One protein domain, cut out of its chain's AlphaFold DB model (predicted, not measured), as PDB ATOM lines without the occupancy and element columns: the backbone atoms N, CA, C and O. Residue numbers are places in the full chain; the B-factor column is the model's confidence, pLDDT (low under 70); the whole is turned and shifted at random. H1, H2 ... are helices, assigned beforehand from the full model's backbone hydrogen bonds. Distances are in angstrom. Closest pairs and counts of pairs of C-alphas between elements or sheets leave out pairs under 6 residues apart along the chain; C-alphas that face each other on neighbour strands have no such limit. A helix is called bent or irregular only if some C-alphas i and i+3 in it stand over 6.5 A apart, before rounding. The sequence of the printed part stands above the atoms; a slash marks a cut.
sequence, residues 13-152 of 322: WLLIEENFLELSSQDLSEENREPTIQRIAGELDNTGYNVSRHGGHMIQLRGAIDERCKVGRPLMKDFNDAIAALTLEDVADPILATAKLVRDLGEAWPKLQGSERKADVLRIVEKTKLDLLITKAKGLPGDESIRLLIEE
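Overview. This is residues 13 to 152 of the 322 residues of an uncharacterized protein of Desulfobacteraceae bacterium (UniProt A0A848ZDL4). The model is a long, loose string of helices in two groups, with H1, H2 and H3 packed together at one end and the long helix H7 running away to the other end, where H8 folds back on it. H1 joins the groups by packing on H4, while H5 crosses H7 and the short H6 packs on H5. The printed part has 140 residues, with eight named helices in the order H1 to H8 and no named strand, and its class is all helix. It is loose, with a radius of gyration of the C-alphas of 18.3 A, and elongated, spanning 59 by 31 by 27 A.

Arrangement. H7, residues 115 to 138, touches H5, residues 94 to 106, with residues 118 to 129 alone; the closest C-alphas, of Leu 122 and Thr 98, are 5.5 A apart, at a steep tilt of 58 degrees, opposite ways. H8, residues 144 to 151, forms a helical hairpin with H7 at a shallow tilt of 34 degrees, only just short of steep; their closest C-alphas, of Ser 145 and Ala 137, are 4.3 A apart. H5 touches H6, residues 110 to 113, closest at the C-alphas of Gly 106 and Leu 112, 5.4 A. H4, residues 75 to 84, and H5 form a helical hairpin and only just touch, with 3 pairs of C-alphas within 8 A, the closest those of Phe 79 and Leu 105, 7.3 A. H1, residues 13 to 21, touches H4 about perpendicular, at 84 degrees, closest at the C-alphas of Glu 17 and Met 76, 5.6 A. H1 also touches H3, residues 55 to 71, closest at the C-alphas of Ile 16 and Leu 61, 6.5 A. H2, residues 33 to 49, touches H3 at a steep tilt of 50 degrees, opposite ways, closest at the C-alphas of Ile 37 and Arg 62, 6.8 A. H2 and H7 are apart. Every O i to N i+4 pair is within hydrogen-bond range in H1, H3, H4 and H5, against 9 of 13 in H2, 19 of 20 in H7 and 3 of 4 in H8; H6 is too short for one.

Along the chain. H7 is 35.1 A long, from C-alpha 115 at (-16.095, -136.356, -160.586) to C-alpha 138 at (-23.289, -123.537, -128.755). H3 measures 24.4 A and H2 21.1 A. H2 has a kink of 37 degrees near residue 43 and is irregular, with C-alphas 46 and 49 7.5 A apart. H1 begins at C-alpha 13, (-27.270, -129.970, -160.760).

Size, cuts and confidence. The two C-alphas farthest apart, of Glu 31 and Asp 143, are 60.3 A apart. The printed part has no cut, and the link from H1 to H2, 11 residues, is long. The mean pLDDT of the printed part is 93.1, and no printed residue is under 70.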
ATOM      1  N   TRP A  13     -26.618-128.707-161.101       92.88
ATOM      2  CA  TRP A  13     -27.270-129.970-160.760       92.88
ATOM      3  C   TRP A  13     -27.998-129.912-159.409       92.88
ATOM      4  O   TRP A  13     -29.079-130.479-159.312       92.88
ATOM      5  N   LEU A  14     -27.471-129.195-158.405       93.25
ATOM      6  CA  LEU A  14     -28.180-128.999-157.135       93.25
ATOM      7  C   LEU A  14     -29.439-128.159-157.347       93.25
ATOM      8  O   LEU A  14     -30.500-128.523-156.860       93.25
ATOM      9  N   LEU A  15     -29.342-127.073-158.121       94.00
ATOM     10  CA  LEU A  15     -30.496-126.218-158.428       94.00
ATOM     11  C   LEU A  15     -31.609-126.992-159.149       94.00
ATOM     12  O   LEU A  15     -32.787-126.801-158.854       94.00
ATOM     13  N   ILE A  16     -31.244-127.879-160.079       94.25
ATOM     14  CA  ILE A  16     -32.192-128.764-160.765       94.25
ATOM     15  C   ILE A  16     -32.900-129.680-159.756       94.25
ATOM     16  O   ILE A  16     -34.128-129.745-159.744       94.25
ATOM     17  N   GLU A  17     -32.140-130.365-158.902       93.88
ATOM     18  CA  GLU A  17     -32.684-131.339-157.947       93.88
ATOM     19  C   GLU A  17     -33.513-130.686-156.826       93.88
ATOM     20  O   GLU A  17     -34.452-131.293-156.311       93.88
ATOM     21  N   GLU A  18     -33.241-129.430-156.477       93.50
ATOM     22  CA  GLU A  18     -34.072-128.666-155.538       93.50
ATOM     23  C   GLU A  18     -35.438-128.317-156.118       93.50
ATOM     24  O   GLU A  18     -36.450-128.545-155.459       93.50
ATOM     25  N   ASN A  19     -35.488-127.870-157.376       93.44
ATOM     26  CA  ASN A  19     -36.761-127.642-158.073       93.44
ATOM     27  C   ASN A  19     -37.579-128.937-158.197       93.44
ATOM     28  O   ASN A  19     -38.802-128.912-158.323       93.44
ATOM     29  N   PHE A  20     -36.920-130.096-158.154       93.88
ATOM     30  CA  PHE A  20     -37.603-131.377-158.183       93.88
ATOM     31  C   PHE A  20     -38.321-131.710-156.876       93.88
ATOM     32  O   PHE A  20     -39.350-132.384-156.936       93.88
ATOM     33  N   LEU A  21     -37.861-131.243-155.715       91.12
ATOM     34  CA  LEU A  21     -38.511-131.565-154.438       91.12
ATOM     35  C   LEU A  21     -39.996-131.178-154.407       91.12
ATOM     36  O   LEU A  21     -40.793-131.883-153.794       91.12
ATOM     37  N   GLU A  22     -40.369-130.114-155.118       87.94
ATOM     38  CA  GLU A  22     -41.733-129.576-155.141       87.94
ATOM     39  C   GLU A  22     -42.649-130.237-156.186       87.94
ATOM     40  O   GLU A  22     -43.863-130.055-156.133       87.94
ATOM     41  N   LEU A  23     -42.109-131.022-157.131       91.12
ATOM     42  CA  LEU A  23     -42.944-131.626-158.177       91.12
ATOM     43  C   LEU A  23     -43.745-132.814-157.648       91.12
ATOM     44  O   LEU A  23     -43.199-133.721-157.009       91.12
ATOM     45  N   SER A  24     -45.013-132.858-158.041       87.50
ATOM     46  CA  SER A  24     -45.918-133.978-157.821       87.50
ATOM     47  C   SER A  24     -45.761-135.066-158.894       87.50
ATOM     48  O   SER A  24     -45.117-134.882-159.928       87.50
ATOM     49  N   SER A  25     -46.400-136.219-158.685       85.06
ATOM     50  CA  SER A  25     -46.484-137.270-159.708       85.06
ATOM     51  C   SER A  25     -47.243-136.822-160.964       85.06
ATOM     52  O   SER A  25     -46.957-137.311-162.054       85.06
ATOM     53  N   GLN A  26     -48.174-135.871-160.836       88.31
ATOM     54  CA  GLN A  26     -48.947-135.339-161.958       88.31
ATOM     55  C   GLN A  26     -48.086-134.478-162.890       88.31
ATOM     56  O   GLN A  26     -48.244-134.556-164.113       88.31
ATOM     57  N   ASP A  27     -47.136-133.725-162.331       88.81
ATOM     58  CA  ASP A  27     -46.180-132.901-163.086       88.81
ATOM     59  C   ASP A  27     -45.215-133.744-163.934       88.81
ATOM     60  O   ASP A  27     -44.637-133.254-164.906       88.81
ATOM     61  N   LEU A  28     -45.054-135.018-163.563       88.44
ATOM     62  CA  LEU A  28     -44.163-135.990-164.200       88.44
ATOM     63  C   LEU A  28     -44.891-136.971-165.133       88.44
ATOM     64  O   LEU A  28     -44.248-137.855-165.703       88.44
ATOM     65  N   SER A  29     -46.209-136.824-165.301       89.19
ATOM     66  CA  SER A  29     -46.982-137.593-166.285       89.19
ATOM     67  C   SER A  29     -46.523-137.293-167.716       89.19
ATOM     68  O   SER A  29     -46.006-136.210-167.988       89.19
ATOM     69  N   GLU A  30     -46.719-138.232-168.646       86.06
ATOM     70  CA  GLU A  30     -46.239-138.103-170.034       86.06
ATOM     71  C   GLU A  30     -46.697-136.802-170.714       86.06
ATOM     72  O   GLU A  30     -45.904-136.160-171.400       86.06
ATOM     73  N   GLU A  31     -47.936-136.371-170.462       89.38
ATOM     74  CA  GLU A  31     -48.521-135.151-171.037       89.38
ATOM     75  C   GLU A  31     -47.941-133.861-170.431       89.38
ATOM     76  O   GLU A  31     -47.774-132.865-171.135       89.38
ATOM     77  N   ASN A  32     -47.587-133.878-169.141       91.81
ATOM     78  CA  ASN A  32     -47.108-132.693-168.420       91.81
ATOM     79  C   ASN A  32     -45.582-132.589-168.363       91.81
ATOM     80  O   ASN A  32     -45.046-131.543-168.004       91.81
ATOM     81  N   ARG A  33     -44.863-133.644-168.750       91.31
ATOM     82  CA  ARG A  33     -43.419-133.746-168.545       91.31
ATOM     83  C   ARG A  33     -42.609-132.667-169.264       91.31
ATOM     84  O   ARG A  33     -41.784-132.006-168.637       91.31
ATOM     85  N   GLU A  34     -42.811-132.481-170.568       93.94
ATOM     86  CA  GLU A  34     -42.095-131.442-171.327       93.94
ATOM     87  C   GLU A  34     -42.525-130.019-170.918       93.94
ATOM     88  O   GLU A  34     -41.633-129.194-170.707       93.94
ATOM     89  N   PRO A  35     -43.824-129.711-170.705       95.19
ATOM     90  CA  PRO A  35     -44.235-128.447-170.088       95.19
ATOM     91  C   PRO A  35     -43.522-128.156-168.758       95.19
ATOM     92  O   PRO A  35     -43.020-127.048-168.559       95.19
ATOM     93  N   THR A  36     -43.401-129.156-167.880       94.81
ATOM     94  CA  THR A  36     -42.672-129.051-166.607       94.81
ATOM     95  C   THR A  36     -41.183-128.778-166.820       94.81
ATOM     96  O   THR A  36     -40.628-127.895-166.169       94.81
ATOM     97  N   ILE A  37     -40.532-129.473-167.762       95.44
ATOM     98  CA  ILE A  37     -39.125-129.229-168.129       95.44
ATOM     99  C   ILE A  37     -38.922-127.778-168.576       95.44
ATOM    100  O   ILE A  37     -37.989-127.123-168.116       95.44
ATOM    101  N   GLN A  38     -39.782-127.272-169.461       94.94
ATOM    102  CA  GLN A  38     -39.670-125.908-169.985       94.94
ATOM    103  C   GLN A  38     -39.904-124.858-168.899       94.94
ATOM    104  O   GLN A  38     -39.179-123.863-168.842       94.94
ATOM    105  N   ARG A  39     -40.870-125.099-168.003       95.44
ATOM    106  CA  ARG A  39     -41.117-124.237-166.844       95.44
ATOM    107  C   ARG A  39     -39.877-124.139-165.951       95.44
ATOM    108  O   ARG A  39     -39.403-123.033-165.710       95.44
ATOM    109  N   ILE A  40     -39.312-125.277-165.542       95.38
ATOM    110  CA  ILE A  40     -38.118-125.317-164.679       95.38
ATOM    111  C   ILE A  40     -36.910-124.693-165.384       95.38
ATOM    112  O   ILE A  40     -36.143-123.958-164.770       95.38
ATOM    113  N   ALA A  41     -36.736-124.930-166.686       95.31
ATOM    114  CA  ALA A  41     -35.675-124.288-167.456       95.31
ATOM    115  C   ALA A  41     -35.792-122.754-167.427       95.31
ATOM    116  O   ALA A  41     -34.785-122.074-167.233       95.31
ATOM    117  N   GLY A  42     -37.008-122.218-167.572       94.50
ATOM    118  CA  GLY A  42     -37.276-120.782-167.466       94.50
ATOM    119  C   GLY A  42     -37.041-120.223-166.059       94.50
ATOM    120  O   GLY A  42     -36.488-119.135-165.917       94.50
ATOM    121  N   GLU A  43     -37.390-120.972-165.011       93.25
ATOM    122  CA  GLU A  43     -37.088-120.606-163.617       93.25
ATOM    123  C   GLU A  43     -35.569-120.531-163.384       93.25
ATOM    124  O   GLU A  43     -35.062-119.553-162.823       93.25
ATOM    125  N   LEU A  44     -34.828-121.517-163.900       94.25
ATOM    126  CA  LEU A  44     -33.374-121.606-163.781       94.25
ATOM    127  C   LEU A  44     -32.617-120.573-164.630       94.25
ATOM    128  O   LEU A  44     -31.453-120.297-164.330       94.25
ATOM    129  N   ASP A  45     -33.221-119.951-165.643       93.00
ATOM    130  CA  ASP A  45     -32.562-118.889-166.419       93.00
ATOM    131  C   ASP A  45     -32.150-117.700-165.535       93.00
ATOM    132  O   ASP A  45     -31.068-117.136-165.720       93.00
ATOM    133  N   ASN A  46     -32.946-117.391-164.507       88.31
ATOM    134  CA  ASN A  46     -32.689-116.291-163.568       88.31
ATOM    135  C   ASN A  46     -31.445-116.511-162.693       88.31
ATOM    136  O   ASN A  46     -30.929-115.572-162.094       88.31
ATOM    137  N   THR A  47     -30.921-117.738-162.645       88.31
ATOM    138  CA  THR A  47     -29.692-118.080-161.909       88.31
ATOM    139  C   THR A  47     -28.422-117.796-162.726       88.31
ATOM    140  O   THR A  47     -27.305-118.078-162.292       88.31
ATOM    141  N   GLY A  48     -28.562-117.285-163.956       86.62
ATOM    142  CA  GLY A  48     -27.455-117.003-164.871       86.62
ATOM    143  C   GLY A  48     -26.865-118.245-165.541       86.62
ATOM    144  O   GLY A  48     -25.821-118.153-166.180       86.62
ATOM    145  N   TYR A  49     -27.474-119.426-165.374       89.94
ATOM    146  CA  TYR A  49     -27.126-120.621-166.156       89.94
ATOM    147  C   TYR A  49     -27.771-120.629-167.549       89.94
ATOM    148  O   TYR A  49     -27.308-121.382-168.406       89.94
ATOM    149  N   ASN A  50     -28.788-119.789-167.794       91.19
ATOM    150  CA  ASN A  50     -29.497-119.692-169.078       91.19
ATOM    151  C   ASN A  50     -29.890-121.078-169.623       91.19
ATOM    152  O   ASN A  50     -29.596-121.408-170.774       91.19
ATOM    153  N   VAL A  51     -30.471-121.918-168.758       93.31
ATOM    154  CA  VAL A  51     -30.780-123.320-169.038       93.31
ATOM    155  C   VAL A  51     -31.612-123.451-170.309       93.31
ATOM    156  O   VAL A  51     -31.215-124.224-171.174       93.31
ATOM    157  N   SER A  52     -32.663-122.644-170.499       92.12
ATOM    158  CA  SER A  52     -33.533-122.726-171.688       92.12
ATOM    159  C   SER A  52     -32.809-122.404-173.002       92.12
ATOM    160  O   SER A  52     -33.192-122.881-174.073       92.12
ATOM    161  N   ARG A  53     -31.730-121.616-172.927       91.56
ATOM    162  CA  ARG A  53     -30.940-121.143-174.078       91.56
ATOM    163  C   ARG A  53     -29.637-121.915-174.271       91.56
ATOM    164  O   ARG A  53     -28.921-121.656-175.236       91.56
ATOM    165  N   HIS A  54     -29.323-122.857-173.383       94.19
ATOM    166  CA  HIS A  54     -28.084-123.621-173.412       94.19
ATOM    167  C   HIS A  54     -28.367-125.121-173.555       94.19
ATOM    168  O   HIS A  54     -28.768-125.799-172.608       94.19
ATOM    169  N   GLY A  55     -28.110-125.669-174.749       92.00
ATOM    170  CA  GLY A  55     -28.453-127.055-175.091       92.00
ATOM    171  C   GLY A  55     -27.879-128.102-174.129       92.00
ATOM    172  O   GLY A  55     -28.581-129.039-173.759       92.00
ATOM    173  N   GLY A  56     -26.646-127.912-173.647       93.38
ATOM    174  CA  GLY A  56     -26.036-128.815-172.663       93.38
ATOM    175  C   GLY A  56     -26.749-128.805-171.304       93.38
ATOM    176  O   GLY A  56     -26.944-129.859-170.704       93.38
ATOM    177  N   HIS A  57     -27.216-127.636-170.852       95.25
ATOM    178  CA  HIS A  57     -27.950-127.512-169.588       95.25
ATOM    179  C   HIS A  57     -29.359-128.104-169.712       95.25
ATOM    180  O   HIS A  57     -29.809-128.806-168.809       95.25
ATOM    181  N   MET A  58     -30.018-127.922-170.863       95.69
ATOM    182  CA  MET A  58     -31.282-128.608-171.156       95.69
ATOM    183  C   MET A  58     -31.134-130.129-171.151       95.69
ATOM    184  O   MET A  58     -32.002-130.825-170.626       95.69
ATOM    185  N   ILE A  59     -30.052-130.665-171.722       94.75
ATOM    186  CA  ILE A  59     -29.780-132.109-171.702       94.75
ATOM    187  C   ILE A  59     -29.591-132.595-170.261       94.75
ATOM    188  O   ILE A  59     -30.148-133.628-169.888       94.75
ATOM    189  N   GLN A  60     -28.864-131.837-169.436       93.25
ATOM    190  CA  GLN A  60     -28.683-132.160-168.024       93.25
ATOM    191  C   GLN A  60     -30.021-132.194-167.266       93.25
ATOM    192  O   GLN A  60     -30.292-133.181-166.580       93.25
ATOM    193  N   LEU A  61     -30.874-131.175-167.438       95.62
ATOM    194  CA  LEU A  61     -32.205-131.092-166.823       95.62
ATOM    195  C   LEU A  61     -33.106-132.260-167.244       95.62
ATOM    196  O   LEU A  61     -33.653-132.959-166.389       95.62
ATOM    197  N   ARG A  62     -33.226-132.518-168.553       95.19
ATOM    198  CA  ARG A  62     -34.040-133.632-169.071       95.19
ATOM    199  C   ARG A  62     -33.561-134.972-168.530       95.19
ATOM    200  O   ARG A  62     -34.366-135.759-168.037       95.19
ATOM    201  N   GLY A  63     -32.245-135.184-168.552       93.31
ATOM    202  CA  GLY A  63     -31.640-136.401-168.039       93.31
ATOM    203  C   GLY A  63     -31.853-136.587-166.537       93.31
ATOM    204  O   GLY A  63     -31.943-137.729-166.095       93.31
ATOM    205  N   ALA A  64     -31.888-135.513-165.745       93.62
ATOM    206  CA  ALA A  64     -32.170-135.586-164.311       93.62
ATOM    207  C   ALA A  64     -33.645-135.951-164.049       93.62
ATOM    208  O   ALA A  64     -33.921-136.824-163.229       93.62
ATOM    209  N   ILE A  65     -34.591-135.392-164.820       93.62
ATOM    210  CA  ILE A  65     -36.004-135.809-164.749       93.62
ATOM    211  C   ILE A  65     -36.178-137.276-165.151       93.62
ATOM    212  O   ILE A  65     -36.914-137.994-164.483       93.62
ATOM    213  N   ASP A  66     -35.508-137.747-166.212       92.25
ATOM    214  CA  ASP A  66     -35.555-139.167-166.610       92.25
ATOM    215  C   ASP A  66     -35.131-140.090-165.466       92.25
ATOM    216  O   ASP A  66     -35.766-141.111-165.209       92.25
ATOM    217  N   GLU A  67     -34.039-139.738-164.792       91.69
ATOM    218  CA  GLU A  67     -33.486-140.499-163.674       91.69
ATOM    219  C   GLU A  67     -34.450-140.496-162.488       91.69
ATOM    220  O   GLU A  67     -34.794-141.559-161.974       91.69
ATOM    221  N   ARG A  68     -35.005-139.329-162.144       92.06
ATOM    222  CA  ARG A  68     -36.040-139.218-161.116       92.06
ATOM    223  C   ARG A  68     -37.265-140.075-161.416       92.06
ATOM    224  O   ARG A  68     -37.743-140.770-160.522       92.06
ATOM    225  N   CYS A  69     -37.778-140.047-162.645       90.44
ATOM    226  CA  CYS A  69     -38.934-140.860-163.028       90.44
ATOM    227  C   CYS A  69     -38.633-142.363-162.923       90.44
ATOM    228  O   CYS A  69     -39.505-143.124-162.514       90.44
ATOM    229  N   LYS A  70     -37.404-142.792-163.242       91.44
ATOM    230  CA  LYS A  70     -36.973-144.195-163.102       91.44
ATOM    231  C   LYS A  70     -36.868-144.636-161.643       91.44
ATOM    232  O   LYS A  70     -37.285-145.742-161.320       91.44
ATOM    233  N   VAL A  71     -36.303-143.793-160.778       92.12
ATOM    234  CA  VAL A  71     -36.107-144.107-159.351       92.12
ATOM    235  C   VAL A  71     -37.407-143.937-158.545       92.12
ATOM    236  O   VAL A  71     -37.583-144.565-157.502       92.12
ATOM    237  N   GLY A  72     -38.341-143.111-159.030       91.25
ATOM    238  CA  GLY A  72     -39.666-142.903-158.439       91.25
ATOM    239  C   GLY A  72     -39.699-141.941-157.246       91.25
ATOM    240  O   GLY A  72     -40.741-141.785-156.612       91.25
ATOM    241  N   ARG A  73     -38.580-141.285-156.922       91.75
ATOM    242  CA  ARG A  73     -38.447-140.287-155.842       91.75
ATOM    243  C   ARG A  73     -37.326-139.287-156.166       91.75
ATOM    244  O   ARG A  73     -36.515-139.608-157.023       91.75
ATOM    245  N   PRO A  74     -37.272-138.089-155.553       92.69
ATOM    246  CA  PRO A  74     -36.226-137.096-155.835       92.69
ATOM    247  C   PRO A  74     -34.861-137.480-155.240       92.69
ATOM    248  O   PRO A  74     -34.812-137.887-154.079       92.69
ATOM    249  N   LEU A  75     -33.760-137.259-155.974       93.62
ATOM    250  CA  LEU A  75     -32.393-137.445-155.454       93.62
ATOM    251  C   LEU A  75     -32.145-136.552-154.242       93.62
ATOM    252  O   LEU A  75     -31.607-137.015-153.243       93.62
ATOM    253  N   MET A  76     -32.579-135.289-154.304       94.56
ATOM    254  CA  MET A  76     -32.343-134.339-153.215       94.56
ATOM    255  C   MET A  76     -32.977-134.778-151.891       94.56
ATOM    256  O   MET A  76     -32.496-134.398-150.831       94.56
ATOM    257  N   LYS A  77     -34.027-135.610-151.932       94.75
ATOM    258  CA  LYS A  77     -34.604-136.191-150.720       94.75
ATOM    259  C   LYS A  77     -33.635-137.190-150.087       94.75
ATOM    260  O   LYS A  77     -33.231-136.986-148.951       94.75
ATOM    261  N   ASP A  78     -33.221-138.210-150.844       95.38
ATOM    262  CA  ASP A  78     -32.265-139.224-150.372       95.38
ATOM    263  C   ASP A  78     -30.943-138.570-149.922       95.38
ATOM    264  O   ASP A  78     -30.354-138.962-148.918       95.38
ATOM    265  N   PHE A  79     -30.495-137.543-150.651       95.62
ATOM    266  CA  PHE A  79     -29.292-136.783-150.331       95.62
ATOM    267  C   PHE A  79     -29.424-136.003-149.016       95.62
ATOM    268  O   PHE A  79     -28.555-136.116-148.157       95.62
ATOM    269  N   ASN A  80     -30.511-135.247-148.829       95.69
ATOM    270  CA  ASN A  80     -30.749-134.498-147.593       95.69
ATOM    271  C   ASN A  80     -30.915-135.421-146.384       95.69
ATOM    272  O   ASN A  80     -30.369-135.119-145.327       95.69
ATOM    273  N   ASP A  81     -31.622-136.541-146.545       96.62
ATOM    274  CA  ASP A  81     -31.789-137.539-145.486       96.62
ATOM    275  C   ASP A  81     -30.423-138.130-145.081       96.62
ATOM    276  O   ASP A  81     -30.131-138.260-143.892       96.62
ATOM    277  N   ALA A  82     -29.549-138.420-146.055       97.00
ATOM    278  CA  ALA A  82     -28.192-138.901-145.794       97.00
ATOM    279  C   ALA A  82     -27.315-137.853-145.092       97.00
ATOM    280  O   ALA A  82     -26.616-138.193-144.143       97.00
ATOM    281  N   ILE A  83     -27.366-136.586-145.521       96.81
ATOM    282  CA  ILE A  83     -26.620-135.489-144.882       96.81
ATOM    283  C   ILE A  83     -27.113-135.245-143.451       96.81
ATOM    284  O   ILE A  83     -26.300-135.080-142.547       96.81
ATOM    285  N   ALA A  84     -28.428-135.253-143.225       95.75
ATOM    286  CA  ALA A  84     -29.018-135.037-141.904       95.75
ATOM    287  C   ALA A  84     -28.700-136.161-140.905       95.75
ATOM    288  O   ALA A  84     -28.755-135.936-139.698       95.75
ATOM    289  N   ALA A  85     -28.377-137.360-141.396       97.00
ATOM    290  CA  ALA A  85     -27.991-138.499-140.569       97.00
ATOM    291  C   ALA A  85     -26.513-138.483-140.137       97.00
ATOM    292  O   ALA A  85     -26.145-139.284-139.280       97.00
ATOM    293  N   LEU A  86     -25.674-137.613-140.715       96.81
ATOM    294  CA  LEU A  86     -24.247-137.546-140.397       96.81
ATOM    295  C   LEU A  86     -24.008-137.046-138.968       96.81
ATOM    296  O   LEU A  86     -24.549-136.016-138.559       96.81
ATOM    297  N   THR A  87     -23.131-137.734-138.237       96.94
ATOM    298  CA  THR A  87     -22.602-137.269-136.947       96.94
ATOM    299  C   THR A  87     -21.205-136.667-137.093       96.94
ATOM    300  O   THR A  87     -20.585-136.761-138.152       96.94
ATOM    301  N   LEU A  88     -20.674-136.059-136.021       95.19
ATOM    302  CA  LEU A  88     -19.297-135.548-136.007       95.19
ATOM    303  C   LEU A  88     -18.261-136.654-136.236       95.19
ATOM    304  O   LEU A  88     -17.245-136.400-136.878       95.19
ATOM    305  N   GLU A  89     -18.519-137.870-135.747       95.75
ATOM    306  CA  GLU A  89     -17.653-139.023-135.991       95.75
ATOM    307  C   GLU A  89     -17.669-139.437-137.467       95.75
ATOM    308  O   GLU A  89     -16.608-139.708-138.030       95.75
ATOM    309  N   ASP A  90     -18.841-139.438-138.113       95.06
ATOM    310  CA  ASP A  90     -18.956-139.790-139.533       95.06
ATOM    311  C   ASP A  90     -18.150-138.840-140.427       95.06
ATOM    312  O   ASP A  90     -17.557-139.279-141.410       95.06
ATOM    313  N   VAL A  91     -18.122-137.547-140.085       95.50
ATOM    314  CA  VAL A  91     -17.439-136.497-140.861       95.50
ATOM    315  C   VAL A  91     -16.064-136.125-140.305       95.50
ATOM    316  O   VAL A  91     -15.488-135.118-140.721       95.50
ATOM    317  N   ALA A  92     -15.508-136.922-139.386       93.19
ATOM    318  CA  ALA A  92     -14.157-136.702-138.870       93.19
ATOM    319  C   ALA A  92     -13.140-136.605-140.023       93.19
ATOM    320  O   ALA A  92     -12.336-135.669-140.048       93.19
ATOM    321  N   ASP A  93     -13.286-137.492-141.017       94.62
ATOM    322  CA  ASP A  93     -12.646-137.437-142.335       94.62
ATOM    323  C   ASP A  93     -13.692-137.099-143.426       94.62
ATOM    324  O   ASP A  93     -14.405-137.988-143.910       94.62
ATOM    325  N   PRO A  94     -13.795-135.821-143.848       94.06
ATOM    326  CA  PRO A  94     -14.755-135.388-144.865       94.06
ATOM    327  C   PRO A  94     -14.580-136.071-146.226       94.06
ATOM    328  O   PRO A  94     -15.562-136.270-146.946       94.06
ATOM    329  N   ILE A  95     -13.354-136.459-146.591       93.81
ATOM    330  CA  ILE A  95     -13.065-137.115-147.874       93.81
ATOM    331  C   ILE A  95     -13.636-138.531-147.852       93.81
ATOM    332  O   ILE A  95     -14.334-138.939-148.788       93.81
ATOM    333  N   LEU A  96     -13.382-139.270-146.769       95.75
ATOM    334  CA  LEU A  96     -13.913-140.617-146.588       95.75
ATOM    335  C   LEU A  96     -15.444-140.608-146.495       95.75
ATOM    336  O   LEU A  96     -16.103-141.416-147.160       95.75
ATOM    337  N   ALA A  97     -16.009-139.670-145.732       96.56
ATOM    338  CA  ALA A  97     -17.452-139.478-145.607       96.56
ATOM    339  C   ALA A  97     -18.103-139.200-146.969       96.56
ATOM    340  O   ALA A  97     -19.087-139.842-147.340       96.56
ATOM    341  N   THR A  98     -17.496-138.320-147.767       96.50
ATOM    342  CA  THR A  98     -17.938-138.012-149.134       96.50
ATOM    343  C   THR A  98     -17.899-139.239-150.033       96.50
ATOM    344  O   THR A  98     -18.865-139.525-150.741       96.50
ATOM    345  N   ALA A  99     -16.798-139.995-150.013       95.25
ATOM    346  CA  ALA A  99     -16.659-141.196-150.830       95.25
ATOM    347  C   ALA A  99     -17.717-142.253-150.476       95.25
ATOM    348  O   ALA A  99     -18.288-142.869-151.379       95.25
ATOM    349  N   LYS A 100     -18.002-142.430-149.180       95.31
ATOM    350  CA  LYS A 100     -19.071-143.305-148.685       95.31
ATOM    351  C   LYS A 100     -20.438-142.824-149.170       95.31
ATOM    352  O   LYS A 100     -21.130-143.585-149.834       95.31
ATOM    353  N   LEU A 101     -20.779-141.556-148.944       96.00
ATOM    354  CA  LEU A 101     -22.072-140.988-149.331       96.00
ATOM    355  C   LEU A 101     -22.322-141.090-150.843       96.00
ATOM    356  O   LEU A 101     -23.386-141.532-151.273       96.00
ATOM    357  N   VAL A 102     -21.326-140.743-151.665       95.69
ATOM    358  CA  VAL A 102     -21.429-140.827-153.131       95.69
ATOM    359  C   VAL A 102     -21.553-142.270-153.613       95.69
ATOM    360  O   VAL A 102     -22.253-142.521-154.592       95.69
ATOM    361  N   ARG A 103     -20.876-143.223-152.967       94.75
ATOM    362  CA  ARG A 103     -21.009-144.645-153.304       94.75
ATOM    363  C   ARG A 103     -22.408-145.147-152.967       94.75
ATOM    364  O   ARG A 103     -23.061-145.687-153.852       94.75
ATOM    365  N   ASP A 104     -22.844-144.929-151.732       94.88
ATOM    366  CA  ASP A 104     -24.071-145.505-151.187       94.88
ATOM    367  C   ASP A 104     -25.312-144.924-151.901       94.88
ATOM    368  O   ASP A 104     -26.200-145.664-152.319       94.88
ATOM    369  N   LEU A 105     -25.344-143.609-152.159       94.94
ATOM    370  CA  LEU A 105     -26.405-142.991-152.969       94.94
ATOM    371  C   LEU A 105     -26.238-143.251-154.472       94.94
ATOM    372  O   LEU A 105     -27.221-143.288-155.213       94.94
ATOM    373  N   GLY A 106     -24.999-143.431-154.934       93.06
ATOM    374  CA  GLY A 106     -24.665-143.628-156.342       93.06
ATOM    375  C   GLY A 106     -25.210-144.921-156.946       93.06
ATOM    376  O   GLY A 106     -25.346-144.993-158.164       93.06
ATOM    377  N   GLU A 107     -25.563-145.914-156.124       91.75
ATOM    378  CA  GLU A 107     -26.242-147.134-156.584       91.75
ATOM    379  C   GLU A 107     -27.619-146.829-157.189       91.75
ATOM    380  O   GLU A 107     -27.966-147.351-158.250       91.75
ATOM    381  N   ALA A 108     -28.387-145.948-156.542       92.62
ATOM    382  CA  ALA A 108     -29.674-145.476-157.049       92.62
ATOM    383  C   ALA A 108     -29.518-144.297-158.023       92.62
ATOM    384  O   ALA A 108     -30.343-144.131-158.921       92.62
ATOM    385  N   TRP A 109     -28.452-143.506-157.861       94.19
ATOM    386  CA  TRP A 109     -28.218-142.252-158.580       94.19
ATOM    387  C   TRP A 109     -26.839-142.213-159.258       94.19
ATOM    388  O   TRP A 109     -25.955-141.466-158.819       94.19
ATOM    389  N   PRO A 110     -26.616-142.973-160.350       89.94
ATOM    390  CA  PRO A 110     -25.296-143.138-160.962       89.94
ATOM    391  C   PRO A 110     -24.589-141.830-161.326       89.94
ATOM    392  O   PRO A 110     -23.363-141.742-161.245       89.94
ATOM    393  N   LYS A 111     -25.329-140.771-161.684       88.00
ATOM    394  CA  LYS A 111     -24.706-139.476-162.009       88.00
ATOM    395  C   LYS A 111     -24.004-138.818-160.823       88.00
ATOM    396  O   LYS A 111     -23.098-138.021-161.049       88.00
ATOM    397  N   LEU A 112     -24.379-139.147-159.583       89.38
ATOM    398  CA  LEU A 112     -23.698-138.670-158.374       89.38
ATOM    399  C   LEU A 112     -22.238-139.146-158.306       89.38
ATOM    400  O   LEU A 112     -21.393-138.460-157.740       89.38
ATOM    401  N   GLN A 113     -21.918-140.273-158.948       88.12
ATOM    402  CA  GLN A 113     -20.566-140.834-158.982       88.12
ATOM    403  C   GLN A 113     -19.603-140.065-159.903       88.12
ATOM    404  O   GLN A 113     -18.394-140.322-159.872       88.12
ATOM    405  N   GLY A 114     -20.113-139.120-160.703       84.50
ATOM    406  CA  GLY A 114     -19.305-138.245-161.551       84.50
ATOM    407  C   GLY A 114     -18.350-137.364-160.740       84.50
ATOM    408  O   GLY A 114     -18.689-136.891-159.657       84.50
ATOM    409  N   SER A 115     -17.149-137.122-161.271       78.19
ATOM    410  CA  SER A 115     -16.095-136.356-160.586       78.19
ATOM    411  C   SER A 115     -16.513-134.931-160.222       78.19
ATOM    412  O   SER A 115     -16.157-134.462-159.148       78.19
ATOM    413  N   GLU A 116     -17.299-134.268-161.075       78.50
ATOM    414  CA  GLU A 116     -17.802-132.910-160.824       78.50
ATOM    415  C   GLU A 116     -18.689-132.856-159.574       78.50
ATOM    416  O   GLU A 116     -18.472-132.031-158.691       78.50
ATOM    417  N   ARG A 117     -19.630-133.801-159.432       89.12
ATOM    418  CA  ARG A 117     -20.530-133.841-158.271       89.12
ATOM    419  C   ARG A 117     -19.801-134.224-156.986       89.12
ATOM    420  O   ARG A 117     -20.185-133.749-155.927       89.12
ATOM    421  N   LYS A 118     -18.734-135.029-157.052       90.00
ATOM    422  CA  LYS A 118     -17.938-135.391-155.864       90.00
ATOM    423  C   LYS A 118     -17.319-134.177-155.175       90.00
ATOM    424  O   LYS A 118     -17.335-134.124-153.952       90.00
ATOM    425  N   ALA A 119     -16.804-133.216-155.943       89.94
ATOM    426  CA  ALA A 119     -16.250-131.984-155.382       89.94
ATOM    427  C   ALA A 119     -17.337-131.140-154.695       89.94
ATOM    428  O   ALA A 119     -17.123-130.613-153.608       89.94
ATOM    429  N   ASP A 120     -18.527-131.062-155.291       91.56
ATOM    430  CA  ASP A 120     -19.664-130.355-154.696       91.56
ATOM    431  C   ASP A 120     -20.158-131.034-153.412       91.56
ATOM    432  O   ASP A 120     -20.419-130.362-152.418       91.56
ATOM    433  N   VAL A 121     -20.249-132.367-153.410       93.56
ATOM    434  CA  VAL A 121     -20.634-133.141-152.222       93.56
ATOM    435  C   VAL A 121     -19.600-132.985-151.109       93.56
ATOM    436  O   VAL A 121     -20.002-132.812-149.964       93.56
ATOM    437  N   LEU A 122     -18.302-132.977-151.432       93.75
ATOM    438  CA  LEU A 122     -17.246-132.740-150.445       93.75
ATOM    439  C   LEU A 122     -17.451-131.416-149.712       93.75
ATOM    440  O   LEU A 122     -17.480-131.401-148.486       93.75
ATOM    441  N   ARG A 123     -17.695-130.332-150.453       92.31
ATOM    442  CA  ARG A 123     -17.957-129.014-149.856       92.31
ATOM    443  C   ARG A 123     -19.195-129.010-148.964       92.31
ATOM    444  O   ARG A 123     -19.197-128.385-147.908       92.31
ATOM    445  N   ILE A 124     -20.250-129.726-149.361       93.62
ATOM    446  CA  ILE A 124     -21.454-129.874-148.532       93.62
ATOM    447  C   ILE A 124     -21.124-130.626-147.238       93.62
ATOM    448  O   ILE A 124     -21.531-130.177-146.174       93.62
ATOM    449  N   VAL A 125     -20.359-131.719-147.307       95.50
ATOM    450  CA  VAL A 125     -19.947-132.503-146.131       95.50
ATOM    451  C   VAL A 125     -19.046-131.687-145.196       95.50
ATOM    452  O   VAL A 125     -19.248-131.712-143.983       95.50
ATOM    453  N   GLU A 126     -18.093-130.922-145.732       94.19
ATOM    454  CA  GLU A 126     -17.248-130.006-144.949       94.19
ATOM    455  C   GLU A 126     -18.084-128.936-144.241       94.19
ATOM    456  O   GLU A 126     -17.899-128.681-143.049       94.19
ATOM    457  N   LYS A 127     -19.067-128.363-144.941       93.56
ATOM    458  CA  LYS A 127     -20.019-127.430-144.340       93.56
ATOM    459  C   LYS A 127     -20.867-128.098-143.255       93.56
ATOM    460  O   LYS A 127     -21.037-127.517-142.189       93.56
ATOM    461  N   THR A 128     -21.353-129.319-143.477       95.44
ATOM    462  CA  THR A 128     -22.094-130.080-142.461       95.44
ATOM    463  C   THR A 128     -21.239-130.332-141.221       95.44
ATOM    464  O   THR A 128     -21.728-130.144-140.110       95.44
ATOM    465  N   LYS A 129     -19.952-130.677-141.379       95.62
ATOM    466  CA  LYS A 129     -19.015-130.792-140.250       95.62
ATOM    467  C   LYS A 129     -18.934-129.488-139.465       95.62
ATOM    468  O   LYS A 129     -19.043-129.504-138.240       95.62
ATOM    469  N   LEU A 130     -18.776-128.364-140.159       95.25
ATOM    470  CA  LEU A 130     -18.731-127.050-139.528       95.25
ATOM    471  C   LEU A 130     -20.031-126.723-138.771       95.25
ATOM    472  O   LEU A 130     -19.971-126.298-137.618       95.25
ATOM    473  N   ASP A 131     -21.196-126.964-139.373       95.12
ATOM    474  CA  ASP A 131     -22.501-126.724-138.744       95.12
ATOM    475  C   ASP A 131     -22.701-127.598-137.490       95.12
ATOM    476  O   ASP A 131     -23.197-127.122-136.460       95.12
ATOM    477  N   LEU A 132     -22.261-128.861-137.535       96.38
ATOM    478  CA  LEU A 132     -22.275-129.773-136.388       96.38
ATOM    479  C   LEU A 132     -21.334-129.299-135.270       96.38
ATOM    480  O   LEU A 132     -21.727-129.305-134.100       96.38
ATOM    481  N   LEU A 133     -20.124-128.837-135.605       96.50
ATOM    482  CA  LEU A 133     -19.182-128.273-134.632       96.50
ATOM    483  C   LEU A 133     -19.736-127.012-133.973       96.50
ATOM    484  O   LEU A 133     -19.682-126.888-132.753       96.50
ATOM    485  N   ILE A 134     -20.315-126.099-134.754       95.25
ATOM    486  CA  ILE A 134     -20.952-124.883-134.235       95.25
ATOM    487  C   ILE A 134     -22.116-125.247-133.309       95.25
ATOM    488  O   ILE A 134     -22.270-124.648-132.245       95.25
ATOM    489  N   THR A 135     -22.930-126.233-133.687       96.56
ATOM    490  CA  THR A 135     -24.042-126.716-132.857       96.56
ATOM    491  C   THR A 135     -23.535-127.279-131.532       96.56
ATOM    492  O   THR A 135     -24.059-126.920-130.478       96.56
ATOM    493  N   LYS A 136     -22.473-128.096-131.563       96.31
ATOM    494  CA  LYS A 136     -21.812-128.617-130.359       96.31
ATOM    495  C   LYS A 136     -21.247-127.486-129.498       96.31
ATOM    496  O   LYS A 136     -21.522-127.453-128.302       96.31
ATOM    497  N   ALA A 137     -20.533-126.534-130.097       95.75
ATOM    498  CA  ALA A 137     -19.952-125.388-129.403       95.75
ATOM    499  C   ALA A 137     -21.017-124.534-128.701       95.75
ATOM    500  O   ALA A 137     -20.846-124.178-127.541       95.75
ATOM    501  N   LYS A 138     -22.157-124.270-129.354       94.44
ATOM    502  CA  LYS A 138     -23.289-123.537-128.755       94.44
ATOM    503  C   LYS A 138     -23.929-124.252-127.563       94.44
ATOM    504  O   LYS A 138     -24.609-123.604-126.772       94.44
ATOM    505  N   GLY A 139     -23.743-125.566-127.445       94.31
ATOM    506  CA  GLY A 139     -24.181-126.350-126.291       94.31
ATOM    507  C   GLY A 139     -23.233-126.286-125.089       94.31
ATOM    508  O   GLY A 139     -23.622-126.723-124.007       94.31
ATOM    509  N   LEU A 140     -22.013-125.760-125.255       95.31
ATOM    510  CA  LEU A 140     -21.010-125.666-124.192       95.31
ATOM    511  C   LEU A 140     -21.097-124.327-123.439       95.31
ATOM    512  O   LEU A 140     -21.393-123.291-124.043       95.31
ATOM    513  N   PRO A 141     -20.836-124.313-122.120       91.19
ATOM    514  CA  PRO A 141     -20.870-123.093-121.325       91.19
ATOM    515  C   PRO A 141     -19.611-122.233-121.515       91.19
ATOM    516  O   PRO A 141     -18.489-122.729-121.582       91.19
ATOM    517  N   GLY A 142     -19.791-120.911-121.510       88.25
ATOM    518  CA  GLY A 142     -18.691-119.945-121.438       88.25
ATOM    519  C   GLY A 142     -17.644-120.110-122.545       88.25
ATOM    520  O   GLY A 142     -17.981-120.268-123.720       88.25
ATOM    521  N   ASP A 143     -16.370-120.068-122.152       94.06
ATOM    522  CA  ASP A 143     -15.232-120.049-123.077       94.06
ATOM    523  C   ASP A 143     -14.916-121.426-123.677       94.06
ATOM    524  O   ASP A 143     -14.188-121.501-124.666       94.06
ATOM    525  N   GLU A 144     -15.501-122.509-123.151       93.88
ATOM    526  CA  GLU A 144     -15.352-123.861-123.713       93.88
ATOM    527  C   GLU A 144     -15.891-123.941-125.146       93.88
ATOM    528  O   GLU A 144     -15.320-124.630-125.991       93.88
ATOM    529  N   SER A 145     -16.943-123.171-125.447       94.00
ATOM    530  CA  SER A 145     -17.492-123.041-126.800       94.00
ATOM    531  C   SER A 145     -16.461-122.500-127.801       94.00
ATOM    532  O   SER A 145     -16.356-122.996-128.922       94.00
ATOM    533  N   ILE A 146     -15.670-121.509-127.383       95.56
ATOM    534  CA  ILE A 146     -14.647-120.853-128.201       95.56
ATOM    535  C   ILE A 146     -13.419-121.759-128.315       95.56
ATOM    536  O   ILE A 146     -12.901-121.949-129.415       95.56
ATOM    537  N   ARG A 147     -12.990-122.355-127.194       95.88
ATOM    538  CA  ARG A 147     -11.844-123.275-127.129       95.88
ATOM    539  C   ARG A 147     -12.014-124.458-128.081       95.88
ATOM    540  O   ARG A 147     -11.121-124.692-128.887       95.88
ATOM    541  N   LEU A 148     -13.183-125.108-128.077       95.00
ATOM    542  CA  LEU A 148     -13.486-126.219-128.990       95.00
ATOM    543  C   LEU A 148     -13.272-125.828-130.463       95.00
ATOM    544  O   LEU A 148     -12.677-126.580-131.225       95.00
ATOM    545  N   LEU A 149     -13.760-124.656-130.879       95.38
ATOM    546  CA  LEU A 149     -13.654-124.226-132.276       95.38
ATOM    547  C   LEU A 149     -12.225-123.804-132.658       95.38
ATOM    548  O   LEU A 149     -11.837-123.981-133.811       95.38
ATOM    549  N   ILE A 150     -11.444-123.277-131.709       94.44
ATOM    550  CA  ILE A 150     -10.010-123.002-131.902       94.44
ATOM    551  C   ILE A 150      -9.229-124.312-132.066       94.44
ATOM    552  O   ILE A 150      -8.359-124.405-132.930       94.44
ATOM    553  N   GLU A 151      -9.530-125.320-131.247       92.56
ATOM    554  CA  GLU A 151      -8.903-126.646-131.317       92.56
ATOM    555  C   GLU A 151      -9.210-127.362-132.635       92.56
ATOM    556  O   GLU A 151      -8.317-127.962-133.223       92.56
ATOM    557  N   GLU A 152     -10.433-127.222-133.148       93.00
ATOM    558  CA  GLU A 152     -10.863-127.751-134.453       93.00
ATOM    559  C   GLU A 152     -10.432-126.874-135.651       93.00
ATOM    560  O   GLU A 152     -10.909-127.055-136.777       93.00
TER     561      GLU A 152